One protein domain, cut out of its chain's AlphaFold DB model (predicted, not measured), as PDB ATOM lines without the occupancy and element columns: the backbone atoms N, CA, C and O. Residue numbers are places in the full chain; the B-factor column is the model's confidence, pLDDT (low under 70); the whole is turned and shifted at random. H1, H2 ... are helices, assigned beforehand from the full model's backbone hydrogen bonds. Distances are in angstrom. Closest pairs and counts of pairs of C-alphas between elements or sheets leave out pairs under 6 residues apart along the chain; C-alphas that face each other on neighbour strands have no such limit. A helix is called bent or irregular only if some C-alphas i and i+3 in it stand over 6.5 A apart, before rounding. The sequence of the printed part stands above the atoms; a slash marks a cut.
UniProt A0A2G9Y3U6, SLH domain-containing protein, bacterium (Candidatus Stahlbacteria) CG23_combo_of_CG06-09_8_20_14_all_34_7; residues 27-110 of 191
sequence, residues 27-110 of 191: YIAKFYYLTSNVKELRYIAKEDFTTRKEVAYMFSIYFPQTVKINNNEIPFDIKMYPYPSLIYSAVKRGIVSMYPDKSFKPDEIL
ATOM      1  N   TYR A  27     129.439 286.119 278.090       96.25
ATOM      2  CA  TYR A  27     129.171 284.752 277.662       96.25
ATOM      3  C   TYR A  27     127.797 284.675 276.992       96.25
ATOM      4  O   TYR A  27     127.694 284.243 275.841       96.25
ATOM      5  N   ILE A  28     126.764 285.206 277.653       96.44
ATOM      6  CA  ILE A  28     125.391 285.243 277.125       96.44
ATOM      7  C   ILE A  28     125.286 286.133 275.886       96.44
ATOM      8  O   ILE A  28     124.666 285.743 274.896       96.44
ATOM      9  N   ALA A  29     125.926 287.305 275.893       96.19
ATOM     10  CA  ALA A  29     125.945 288.199 274.737       96.19
ATOM     11  C   ALA A  29     126.528 287.499 273.504       96.19
ATOM     12  O   ALA A  29     125.951 287.558 272.413       96.19
ATOM     13  N   LYS A  30     127.650 286.784 273.682       97.12
ATOM     14  CA  LYS A  30     128.267 286.032 272.593       97.12
ATOM     15  C   LYS A  30     127.386 284.877 272.131       97.12
ATOM     16  O   LYS A  30     127.230 284.701 270.924       97.12
ATOM     17  N   PHE A  31     126.789 284.132 273.056       98.00
ATOM     18  CA  PHE A  31     125.862 283.055 272.725       98.00
ATOM     19  C   PHE A  31     124.667 283.559 271.905       98.00
ATOM     20  O   PHE A  31     124.339 282.988 270.865       98.00
ATOM     21  N   TYR A  32     124.059 284.681 272.293       97.44
ATOM     22  CA  TYR A  32     122.938 285.281 271.561       97.44
ATOM     23  C   TYR A  32     123.326 285.800 270.177       97.44
ATOM     24  O   TYR A  32     122.519 285.705 269.247       97.44
ATOM     25  N   TYR A  33     124.550 286.311 270.031       97.06
ATOM     26  CA  TYR A  33     125.111 286.663 268.730       97.06
ATOM     27  C   TYR A  33     125.266 285.427 267.831       97.06
ATOM     28  O   TYR A  33     124.821 285.450 266.687       97.06
ATOM     29  N   LEU A  34     125.848 284.339 268.351       97.81
ATOM     30  CA  LEU A  34     126.064 283.099 267.592       97.81
ATOM     31  C   LEU A  34     124.752 282.374 267.240       97.81
ATOM     32  O   LEU A  34     124.681 281.683 266.231       97.81
ATOM     33  N   THR A  35     123.697 282.566 268.034       98.00
ATOM     34  CA  THR A  35     122.367 281.958 267.831       98.00
ATOM     35  C   THR A  35     121.372 282.880 267.120       98.00
ATOM     36  O   THR A  35     120.162 282.674 267.195       98.00
ATOM     37  N   SER A  36     121.836 283.925 266.427       97.31
ATOM     38  CA  SER A  36     120.962 284.891 265.739       97.31
ATOM     39  C   SER A  36     120.033 284.254 264.695       97.31
ATOM     40  O   SER A  36     118.891 284.700 264.566       97.31
ATOM     41  N   ASN A  37     120.495 283.187 264.034       96.12
ATOM     42  CA  ASN A  37     119.764 282.430 263.008       96.12
ATOM     43  C   ASN A  37     119.074 281.160 263.537       96.12
ATOM     44  O   ASN A  37     118.425 280.460 262.770       96.12
ATOM     45  N   VAL A  38     119.219 280.852 264.829       97.19
ATOM     46  CA  VAL A  38     118.639 279.670 265.494       97.19
ATOM     47  C   VAL A  38     118.069 280.077 266.855       97.19
ATOM     48  O   VAL A  38     118.401 279.508 267.893       97.19
ATOM     49  N   LYS A  39     117.255 281.142 266.864       97.50
ATOM     50  CA  LYS A  39     116.819 281.838 268.091       97.50
ATOM     51  C   LYS A  39     116.102 280.927 269.079       97.50
ATOM     52  O   LYS A  39     116.230 281.162 270.278       97.50
ATOM     53  N   GLU A  40     115.408 279.902 268.594       97.06
ATOM     54  CA  GLU A  40     114.790 278.870 269.430       97.06
ATOM     55  C   GLU A  40     115.800 278.287 270.424       97.06
ATOM     56  O   GLU A  40     115.467 278.164 271.589       97.06
ATOM     57  N   LEU A  41     117.063 278.055 270.039       98.00
ATOM     58  CA  LEU A  41     118.091 277.476 270.921       98.00
ATOM     59  C   LEU A  41     118.532 278.399 272.070       98.00
ATOM     60  O   LEU A  41     119.315 277.992 272.924       98.00
ATOM     61  N   ARG A  42     118.042 279.643 272.137       97.75
ATOM     62  CA  ARG A  42     118.364 280.568 273.235       97.75
ATOM     63  C   ARG A  42     117.745 280.160 274.569       97.75
ATOM     64  O   ARG A  42     118.192 280.684 275.588       97.75
ATOM     65  N   TYR A  43     116.762 279.251 274.569       97.62
ATOM     66  CA  TYR A  43     116.182 278.710 275.804       97.62
ATOM     67  C   TYR A  43     117.268 278.103 276.707       97.62
ATOM     68  O   TYR A  43     117.225 278.328 277.910       97.62
ATOM     69  N   ILE A  44     118.307 277.496 276.108       98.12
ATOM     70  CA  ILE A  44     119.449 276.881 276.801       98.12
ATOM     71  C   ILE A  44     120.028 277.818 277.860       98.12
ATOM     72  O   ILE A  44     120.343 277.377 278.948       98.12
ATOM     73  N   ALA A  45     120.117 279.126 277.597       97.69
ATOM     74  CA  ALA A  45     120.698 280.088 278.537       97.69
ATOM     75  C   ALA A  45     119.948 280.227 279.875       97.69
ATOM     76  O   ALA A  45     120.454 280.895 280.778       97.69
ATOM     77  N   LYS A  46     118.737 279.673 279.981       96.62
ATOM     78  CA  LYS A  46     117.860 279.774 281.149       96.62
ATOM     79  C   LYS A  46     117.633 278.438 281.857       96.62
ATOM     80  O   LYS A  46     116.925 278.433 282.854       96.62
ATOM     81  N   GLU A  47     118.183 277.344 281.339       97.44
ATOM     82  CA  GLU A  47     117.965 276.014 281.901       97.44
ATOM     83  C   GLU A  47     118.873 275.763 283.112       97.44
ATOM     84  O   GLU A  47     120.077 276.044 283.077       97.44
ATOM     85  N   ASP A  48     118.303 275.177 284.165       97.75
ATOM     86  CA  ASP A  48     119.041 274.774 285.370       97.75
ATOM     87  C   ASP A  48     119.894 273.517 285.136       97.75
ATOM     88  O   ASP A  48     120.851 273.254 285.864       97.75
ATOM     89  N   PHE A  49     119.579 272.752 284.092       98.06
ATOM     90  CA  PHE A  49     120.319 271.574 283.664       98.06
ATOM     91  C   PHE A  49     120.430 271.533 282.147       98.06
ATOM     92  O   PHE A  49     119.641 272.145 281.438       98.06
ATOM     93  N   THR A  50     121.408 270.795 281.639       98.25
ATOM     94  CA  THR A  50     121.618 270.653 280.199       98.25
ATOM     95  C   THR A  50     121.609 269.204 279.784       98.25
ATOM     96  O   THR A  50     121.841 268.300 280.587       98.25
ATOM     97  N   THR A  51     121.335 268.978 278.510       98.62
ATOM     98  CA  THR A  51     121.218 267.651 277.914       98.62
ATOM     99  C   THR A  51     122.309 267.398 276.878       98.62
ATOM    100  O   THR A  51     122.942 268.320 276.350       98.62
ATOM    101  N   ARG A  52     122.519 266.128 276.522       98.19
ATOM    102  CA  ARG A  52     123.466 265.729 275.460       98.19
ATOM    103  C   ARG A  52     123.222 266.453 274.135       98.19
ATOM    104  O   ARG A  52     124.174 266.840 273.453       98.19
ATOM    105  N   LYS A  53     121.951 266.653 273.772       98.44
ATOM    106  CA  LYS A  53     121.536 267.429 272.596       98.44
ATOM    107  C   LYS A  53     122.059 268.862 272.642       98.44
ATOM    108  O   LYS A  53     122.569 269.361 271.643       98.44
ATOM    109  N   GLU A  54     121.948 269.517 273.789       98.75
ATOM    110  CA  GLU A  54     122.333 270.921 273.933       98.75
ATOM    111  C   GLU A  54     123.837 271.092 273.828       98.75
ATOM    112  O   GLU A  54     124.298 271.957 273.090       98.75
ATOM    113  N   VAL A  55     124.616 270.193 274.428       98.56
ATOM    114  CA  VAL A  55     126.072 270.159 274.230       98.56
ATOM    115  C   VAL A  55     126.433 269.975 272.754       98.56
ATOM    116  O   VAL A  55     127.330 270.648 272.242       98.56
ATOM    117  N   ALA A  56     125.721 269.101 272.038       98.56
ATOM    118  CA  ALA A  56     125.940 268.904 270.608       98.56
ATOM    119  C   ALA A  56     125.611 270.168 269.789       98.56
ATOM    120  O   ALA A  56     126.389 270.535 268.904       98.56
ATOM    121  N   TYR A  57     124.527 270.886 270.116       98.69
ATOM    122  CA  TYR A  57     124.267 272.205 269.531       98.69
ATOM    123  C   TYR A  57     125.416 273.173 269.808       98.69
ATOM    124  O   TYR A  57     125.880 273.836 268.880       98.69
ATOM    125  N   MET A  58     125.911 273.230 271.047       98.62
ATOM    126  CA  MET A  58     126.988 274.142 271.437       98.62
ATOM    127  C   MET A  58     128.261 273.924 270.612       98.62
ATOM    128  O   MET A  58     128.841 274.904 270.141       98.62
ATOM    129  N   PHE A  59     128.654 272.674 270.336       98.38
ATOM    130  CA  PHE A  59     129.795 272.386 269.451       98.38
ATOM    131  C   PHE A  59     129.594 272.911 268.032       98.38
ATOM    132  O   PHE A  59     130.519 273.481 267.448       98.38
ATOM    133  N   SER A  60     128.396 272.754 267.479       97.25
ATOM    134  CA  SER A  60     128.091 273.229 266.128       97.25
ATOM    135  C   SER A  60     127.935 274.752 266.046       97.25
ATOM    136  O   SER A  60     128.264 275.336 265.016       97.25
ATOM    137  N   ILE A  61     127.488 275.401 267.126       97.69
ATOM    138  CA  ILE A  61     127.311 276.860 267.213       97.69
ATOM    139  C   ILE A  61     128.651 277.577 267.433       97.69
ATOM    140  O   ILE A  61     128.931 278.578 266.773       97.69
ATOM    141  N   TYR A  62     129.480 277.099 268.364       97.94
ATOM    142  CA  TYR A  62     130.746 277.761 268.708       97.94
ATOM    143  C   TYR A  62     131.879 277.417 267.746       97.94
ATOM    144  O   TYR A  62     132.753 278.257 267.519       97.94
ATOM    145  N   PHE A  63     131.852 276.213 267.172       96.81
ATOM    146  CA  PHE A  63     132.921 275.683 266.327       96.81
ATOM    147  C   PHE A  63     132.345 275.142 265.014       96.81
ATOM    148  O   PHE A  63     132.399 273.927 264.775       96.81
ATOM    149  N   PRO A  64     131.752 276.012 264.175       94.06
ATOM    150  CA  PRO A  64     131.128 275.589 262.932       94.06
ATOM    151  C   PRO A  64     132.168 274.956 262.001       94.06
ATOM    152  O   PRO A  64     133.236 275.516 261.763       94.06
ATOM    153  N   GLN A  65     131.841 273.781 261.468       92.00
ATOM    154  CA  GLN A  65     132.633 273.073 260.464       92.00
ATOM    155  C   GLN A  65     131.703 272.516 259.388       92.00
ATOM    156  O   GLN A  65     130.568 272.124 259.673       92.00
ATOM    157  N   THR A  66     132.185 272.474 258.149       91.69
ATOM    158  CA  THR A  66     131.448 271.911 257.020       91.69
ATOM    159  C   THR A  66     131.478 270.387 257.093       91.69
ATOM    160  O   THR A  66     132.497 269.747 256.850       91.69
ATOM    161  N   VAL A  67     130.334 269.789 257.424       93.00
ATOM    162  CA  VAL A  67     130.158 268.333 257.452       93.00
ATOM    163  C   VAL A  67     129.054 267.965 256.471       93.00
ATOM    164  O   VAL A  67     127.926 268.443 256.591       93.00
ATOM    165  N   LYS A  68     129.363 267.106 255.494       94.38
ATOM    166  CA  LYS A  68     128.346 266.555 254.593       94.38
ATOM    167  C   LYS A  68     127.476 265.574 255.382       94.38
ATOM    168  O   LYS A  68     127.966 264.542 255.837       94.38
ATOM    169  N   ILE A  69     126.202 265.916 255.547       94.06
ATOM    170  CA  ILE A  69     125.211 265.107 256.261       94.06
ATOM    171  C   ILE A  69     124.070 264.802 255.303       94.06
ATOM    172  O   ILE A  69     123.387 265.714 254.836       94.06
ATOM    173  N   ASN A  70     123.846 263.518 255.037       93.94
ATOM    174  CA  ASN A  70     122.660 263.079 254.317       93.94
ATOM    175  C   ASN A  70     121.520 262.846 255.322       93.94
ATOM    176  O   ASN A  70     121.730 262.278 256.392       93.94
ATOM    177  N   ASN A  71     120.292 263.254 254.989       89.94
ATOM    178  CA  ASN A  71     119.159 263.163 255.923       89.94
ATOM    179  C   ASN A  71     118.822 261.714 256.345       89.94
ATOM    180  O   ASN A  71     118.284 261.472 257.425       89.94
ATOM    181  N   ASN A  72     119.146 260.724 255.513       93.19
ATOM    182  CA  ASN A  72     118.984 259.305 255.837       93.19
ATOM    183  C   ASN A  72     119.991 258.802 256.892       93.19
ATOM    184  O   ASN A  72     119.684 257.830 257.570       93.19
ATOM    185  N   GLU A  73     121.134 259.473 257.072       93.38
ATOM    186  CA  GLU A  73     122.157 259.110 258.066       93.38
ATOM    187  C   GLU A  73     121.795 259.556 259.486       93.38
ATOM    188  O   GLU A  73     122.282 258.974 260.454       93.38
ATOM    189  N   ILE A  74     120.954 260.588 259.626       95.81
ATOM    190  CA  ILE A  74     120.604 261.146 260.934       95.81
ATOM    191  C   ILE A  74     119.753 260.119 261.716       95.81
ATOM    192  O   ILE A  74     118.694 259.709 261.215       95.81
ATOM    193  N   PRO A  75     120.170 259.726 262.938       95.56
ATOM    194  CA  PRO A  75     119.411 258.838 263.812       95.56
ATOM    195  C   PRO A  75     117.993 259.339 264.078       95.56
ATOM    196  O   PRO A  75     117.746 260.545 264.148       95.56
ATOM    197  N   PHE A  76     117.051 258.409 264.238       95.81
ATOM    198  CA  PHE A  76     115.643 258.743 264.457       95.81
ATOM    199  C   PHE A  76     115.438 259.594 265.716       95.81
ATOM    200  O   PHE A  76     114.715 260.585 265.672       95.81
ATOM    201  N   ASP A  77     116.139 259.267 266.804       97.44
ATOM    202  CA  ASP A  77     116.075 260.028 268.049       97.44
ATOM    203  C   ASP A  77     116.674 261.434 267.931       97.44
ATOM    204  O   ASP A  77     116.288 262.313 268.681       97.44
ATOM    205  N   ILE A  78     117.528 261.710 266.945       97.88
ATOM    206  CA  ILE A  78     118.007 263.071 266.661       97.88
ATOM    207  C   ILE A  78     117.020 263.842 265.772       97.88
ATOM    208  O   ILE A  78     116.821 265.040 265.973       97.88
ATOM    209  N   LYS A  79     116.381 263.175 264.801       97.00
ATOM    210  CA  LYS A  79     115.462 263.799 263.824       97.00
ATOM    211  C   LYS A  79     114.270 264.516 264.453       97.00
ATOM    212  O   LYS A  79     113.707 265.401 263.817       97.00
ATOM    213  N   MET A  80     113.889 264.129 265.666       96.25
ATOM    214  CA  MET A  80     112.737 264.686 266.378       96.25
ATOM    215  C   MET A  80     112.979 266.098 266.940       96.25
ATOM    216  O   MET A  80     112.029 266.737 267.385       96.25
ATOM    217  N   TYR A  81     114.217 266.606 266.905       96.69
ATOM    218  CA  TYR A  81     114.572 267.909 267.474       96.69
ATOM    219  C   TYR A  81     114.852 268.960 266.392       96.69
ATOM    220  O   TYR A  81     115.271 268.613 265.284       96.69
ATOM    221  N   PRO A  82     114.685 270.261 266.704       97.12
ATOM    222  CA  PRO A  82     115.061 271.345 265.802       97.12
ATOM    223  C   PRO A  82     116.519 271.239 265.349       97.12
ATOM    224  O   PRO A  82     117.394 270.851 266.116       97.12
ATOM    225  N   TYR A  83     116.813 271.624 264.110       96.50
ATOM    226  CA  TYR A  83     118.186 271.637 263.586       96.50
ATOM    227  C   TYR A  83     118.955 270.310 263.805       96.50
ATOM    228  O   TYR A  83     120.080 270.321 264.316       96.50
ATOM    229  N   PRO A  84     118.398 269.148 263.412       97.19
ATOM    230  CA  PRO A  84     118.980 267.841 263.731       97.19
ATOM    231  C   PRO A  84     120.373 267.638 263.111       97.19
ATOM    232  O   PRO A  84     121.208 266.909 263.648       97.19
ATOM    233  N   SER A  85     120.671 268.342 262.015       96.62
ATOM    234  CA  SER A  85     122.002 268.378 261.403       96.62
ATOM    235  C   SER A  85     123.066 269.017 262.304       96.62
ATOM    236  O   SER A  85     124.218 268.593 262.250       96.62
ATOM    237  N   LEU A  86     122.712 269.981 263.166       97.00
ATOM    238  CA  LEU A  86     123.651 270.566 264.130       97.00
ATOM    239  C   LEU A  86     124.036 269.549 265.207       97.00
ATOM    240  O   LEU A  86     125.210 269.455 265.556       97.00
ATOM    241  N   ILE A  87     123.082 268.750 265.686       98.06
ATOM    242  CA  ILE A  87     123.360 267.669 266.643       98.06
ATOM    243  C   ILE A  87     124.243 266.614 265.969       98.06
ATOM    244  O   ILE A  87     125.308 266.254 266.472       98.06
ATOM    245  N   TYR A  88     123.826 266.146 264.790       97.62
ATOM    246  CA  TYR A  88     124.514 265.061 264.100       97.62
ATOM    247  C   TYR A  88     125.902 265.458 263.576       97.62
ATOM    248  O   TYR A  88     126.788 264.612 263.491       97.62
ATOM    249  N   SER A  89     126.146 266.743 263.304       97.38
ATOM    250  CA  SER A  89     127.486 267.256 262.985       97.38
ATOM    251  C   SER A  89     128.485 266.984 264.113       97.38
ATOM    252  O   SER A  89     129.575 266.471 263.855       97.38
ATOM    253  N   ALA A  90     128.106 267.225 265.375       97.25
ATOM    254  CA  ALA A  90     128.967 266.929 266.523       97.25
ATOM    255  C   ALA A  90     129.269 265.421 266.655       97.25
ATOM    256  O   ALA A  90     130.376 265.045 267.047       97.25
ATOM    257  N   VAL A  91     128.314 264.565 266.267       96.69
ATOM    258  CA  VAL A  91     128.491 263.105 266.207       96.69
ATOM    259  C   VAL A  91     129.447 262.703 265.082       96.69
ATOM    260  O   VAL A  91     130.412 261.982 265.323       96.69
ATOM    261  N   LYS A  92     129.235 263.203 263.859       96.38
ATOM    262  CA  LYS A  92     130.083 262.911 262.687       96.38
ATOM    263  C   LYS A  92     131.523 263.387 262.867       96.38
ATOM    264  O   LYS A  92     132.433 262.781 262.312       96.38
ATOM    265  N   ARG A  93     131.731 264.439 263.662       95.50
ATOM    266  CA  ARG A  93     133.054 264.950 264.054       95.50
ATOM    267  C   ARG A  93     133.718 264.136 265.171       95.50
ATOM    268  O   ARG A  93     134.831 264.460 265.561       95.50
ATOM    269  N   GLY A  94     133.051 263.114 265.713       94.88
ATOM    270  CA  GLY A  94     133.588 262.257 266.776       94.88
ATOM    271  C   GLY A  94     133.655 262.914 268.160       94.88
ATOM    272  O   GLY A  94     134.235 262.339 269.080       94.88
ATOM    273  N   ILE A  95     133.056 264.097 268.330       94.50
ATOM    274  CA  ILE A  95     133.112 264.865 269.581       94.50
ATOM    275  C   ILE A  95     132.144 264.270 270.610       94.50
ATOM    276  O   ILE A  95     132.511 264.021 271.761       94.50
ATOM    277  N   VAL A  96     130.911 263.994 270.173       94.75
ATOM    278  CA  VAL A  96     129.875 263.345 270.985       94.75
ATOM    279  C   VAL A  96     129.607 261.955 270.421       94.75
ATOM    280  O   VAL A  96     129.374 261.788 269.228       94.75
ATOM    281  N   SER A  97     129.664 260.937 271.272       92.75
ATOM    282  CA  SER A  97     129.550 259.536 270.851       92.75
ATOM    283  C   SER A  97     128.103 259.047 270.906       92.75
ATOM    284  O   SER A  97     127.373 259.407 271.826       92.75
ATOM    285  N   MET A  98     127.706 258.195 269.960       94.25
ATOM    286  CA  MET A  98     126.474 257.403 270.062       94.25
ATOM    287  C   MET A  98     126.656 256.242 271.048       94.25
ATOM    288  O   MET A  98     127.783 255.833 271.338       94.25
ATOM    289  N   TYR A  99     125.546 255.707 271.543       94.81
ATOM    290  CA  TYR A  99     125.522 254.491 272.346       94.81
ATOM    291  C   TYR A  99     125.692 253.232 271.476       94.81
ATOM    292  O   TYR A  99     125.423 253.274 270.270       94.81
ATOM    293  N   PRO A 100     126.114 252.089 272.062       94.88
ATOM    294  CA  PRO A 100     126.268 250.826 271.328       94.88
ATOM    295  C   PRO A 100     124.985 250.340 270.635       94.88
ATOM    296  O   PRO A 100     125.051 249.682 269.601       94.88
ATOM    297  N   ASP A 101     123.820 250.709 271.172       94.62
ATOM    298  CA  ASP A 101     122.491 250.429 270.611       94.62
ATOM    299  C   ASP A 101     122.111 251.345 269.429       94.62
ATOM    300  O   ASP A 101     120.993 251.274 268.922       94.62
ATOM    301  N   LYS A 102     123.044 252.190 268.966       90.88
ATOM    302  CA  LYS A 102     122.860 253.196 267.909       90.88
ATOM    303  C   LYS A 102     121.885 254.324 268.273       90.88
ATOM    304  O   LYS A 102     121.455 255.050 267.378       90.88
ATOM    305  N   SER A 103     121.576 254.521 269.553       95.25
ATOM    306  CA  SER A 103     120.881 255.722 270.029       95.25
ATOM    307  C   SER A 103     121.864 256.859 270.339       95.25
ATOM    308  O   SER A 103     123.047 256.648 270.622       95.25
ATOM    309  N   PHE A 104     121.383 258.095 270.281       97.56
ATOM    310  CA  PHE A 104     122.084 259.284 270.756       97.56
ATOM    311  C   PHE A 104     121.682 259.677 272.186       97.56
ATOM    312  O   PHE A 104     122.528 260.214 272.910       97.56
ATOM    313  N   LYS A 105     120.435 259.387 272.588       97.62
ATOM    314  CA  LYS A 105     119.816 259.774 273.877       97.62
ATOM    315  C   LYS A 105     119.866 261.291 274.119       97.62
ATOM    316  O   LYS A 105     120.556 261.758 275.021       97.62
ATOM    317  N   PRO A 106     119.172 262.078 273.285       98.06
ATOM    318  CA  PRO A 106     119.279 263.538 273.268       98.06
ATOM    319  C   PRO A 106     118.942 264.220 274.595       98.06
ATOM    320  O   PRO A 106     119.580 265.222 274.903       98.06
ATOM    321  N   ASP A 107     117.994 263.679 275.362       98.25
ATOM    322  CA  ASP A 107     117.486 264.287 276.601       98.25
ATOM    323  C   ASP A 107     118.161 263.761 277.879       98.25
ATOM    324  O   ASP A 107     117.732 264.074 278.985       98.25
ATOM    325  N   GLU A 108     119.226 262.964 277.759       98.19
ATOM    326  CA  GLU A 108     120.009 262.568 278.931       98.19
ATOM    327  C   GLU A 108     120.683 263.799 279.545       98.19
ATOM    328  O   GLU A 108     121.380 264.545 278.845       98.19
ATOM    329  N   ILE A 109     120.467 263.989 280.849       98.38
ATOM    330  CA  ILE A 109     121.043 265.088 281.623       98.38
ATOM    331  C   ILE A 109     122.560 264.930 281.677       98.38
ATOM    332  O   ILE A 109     123.086 263.856 281.967       98.38
ATOM    333  N   LEU A 110     123.253 266.032 281.418       97.19
ATOM    334  CA  LEU A 110     124.697 266.109 281.417       97.19
ATOM    335  C   LEU A 110     125.237 266.458 282.806       97.19
ATOM    336  O   LEU A 110     124.792 267.412 283.451       97.19
TER     337      LEU A 110
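What this domain is: This is residues 27 to 110 of the 191 residues of the protein "SLH domain-containing protein" of bacterium (Candidatus Stahlbacteria) CG23_combo_of_CG06-09_8_20_14_all_34_7 (UniProt A0A2G9Y3U6). Two helices, H3 and H5, cross near their middles at about a right angle and form the core, while a helical hairpin of H1 and H2 sits at one end of the longest axis. From H3 a long loop, residues 63 to 75, swings out and leads to the short helix H4 beside the start of H5; the last 18 residues, 93 to 110, have no named element and run out to the end away from the hairpin before folding back. The printed part has 84 residues with five named helices, H1 to H5 in order, and no named strand; the class is all helix, with 40 of the 84 residues, under half, in named elements. The whole is compact, with a radius of gyration of the C-alphas of 12.5 A and spans of 37 by 28 by 20 A.

Where its parts are: Find C-alpha 52 at (123.466, 265.729, 275.460); from there H3, residues 52 to 62, runs 15.6 A to C-alpha 62. H5 is residues 84 to 92, 12.2 A long, and ends at C-alpha 92 at (130.083, 262.911, 262.687). H4, residues 76 to 79, spans 5.1 A. Go back to C-alpha 27 at (129.171, 284.752, 277.662) for H1, residues 27 to 34, 10.7 A long. H2, residues 39 to 46, is 13.3 A long and only just irregular: C-alphas 40 and 43 are 6.53 A apart.

How they stand to each other: Begin at H3, which touches H5 about perpendicular, at 87 degrees; their closest C-alphas, those of Ala 56 and Ile 87, are 4.9 A apart. H4 and H5 only just touch, and only at the corner by their link, with 3 pairs of C-alphas within 8 A; the closest are Ile 78 and Pro 84, 5.7 A. H3 and H4 are only just apart, at 8.2 A. Look next at the hairpin: H1 and H2 touch at a shallow tilt of 10 degrees, opposite ways, with the C-alphas of Tyr 32 and Arg 42 closest at 6.8 A. H3 is close to but not clearly touching H1, closest C-alphas Leu 34 and Ile 61 at 6.4 A, and likewise H2, Ile 44 and Glu 54 at 7.2 A. H1 and H2 are each apart from H4 and H5. In H1 and H3 every O i to N i+4 pair is within hydrogen-bond range; in H5 it is 4 of 5, in H2 0 of 4 but 5 of 5 O i to N i+3 pairs, and H4 is too short for an i+4 pair.

The domain as a whole: The C-alphas farthest apart, those of Ala 29 and Asp 101, are 38.2 A from each other. The printed part has no cut, and its one long link is H3 to H4, 13 residues. Mean pLDDT of the printed part is 96.5, and no printed residue is under 70.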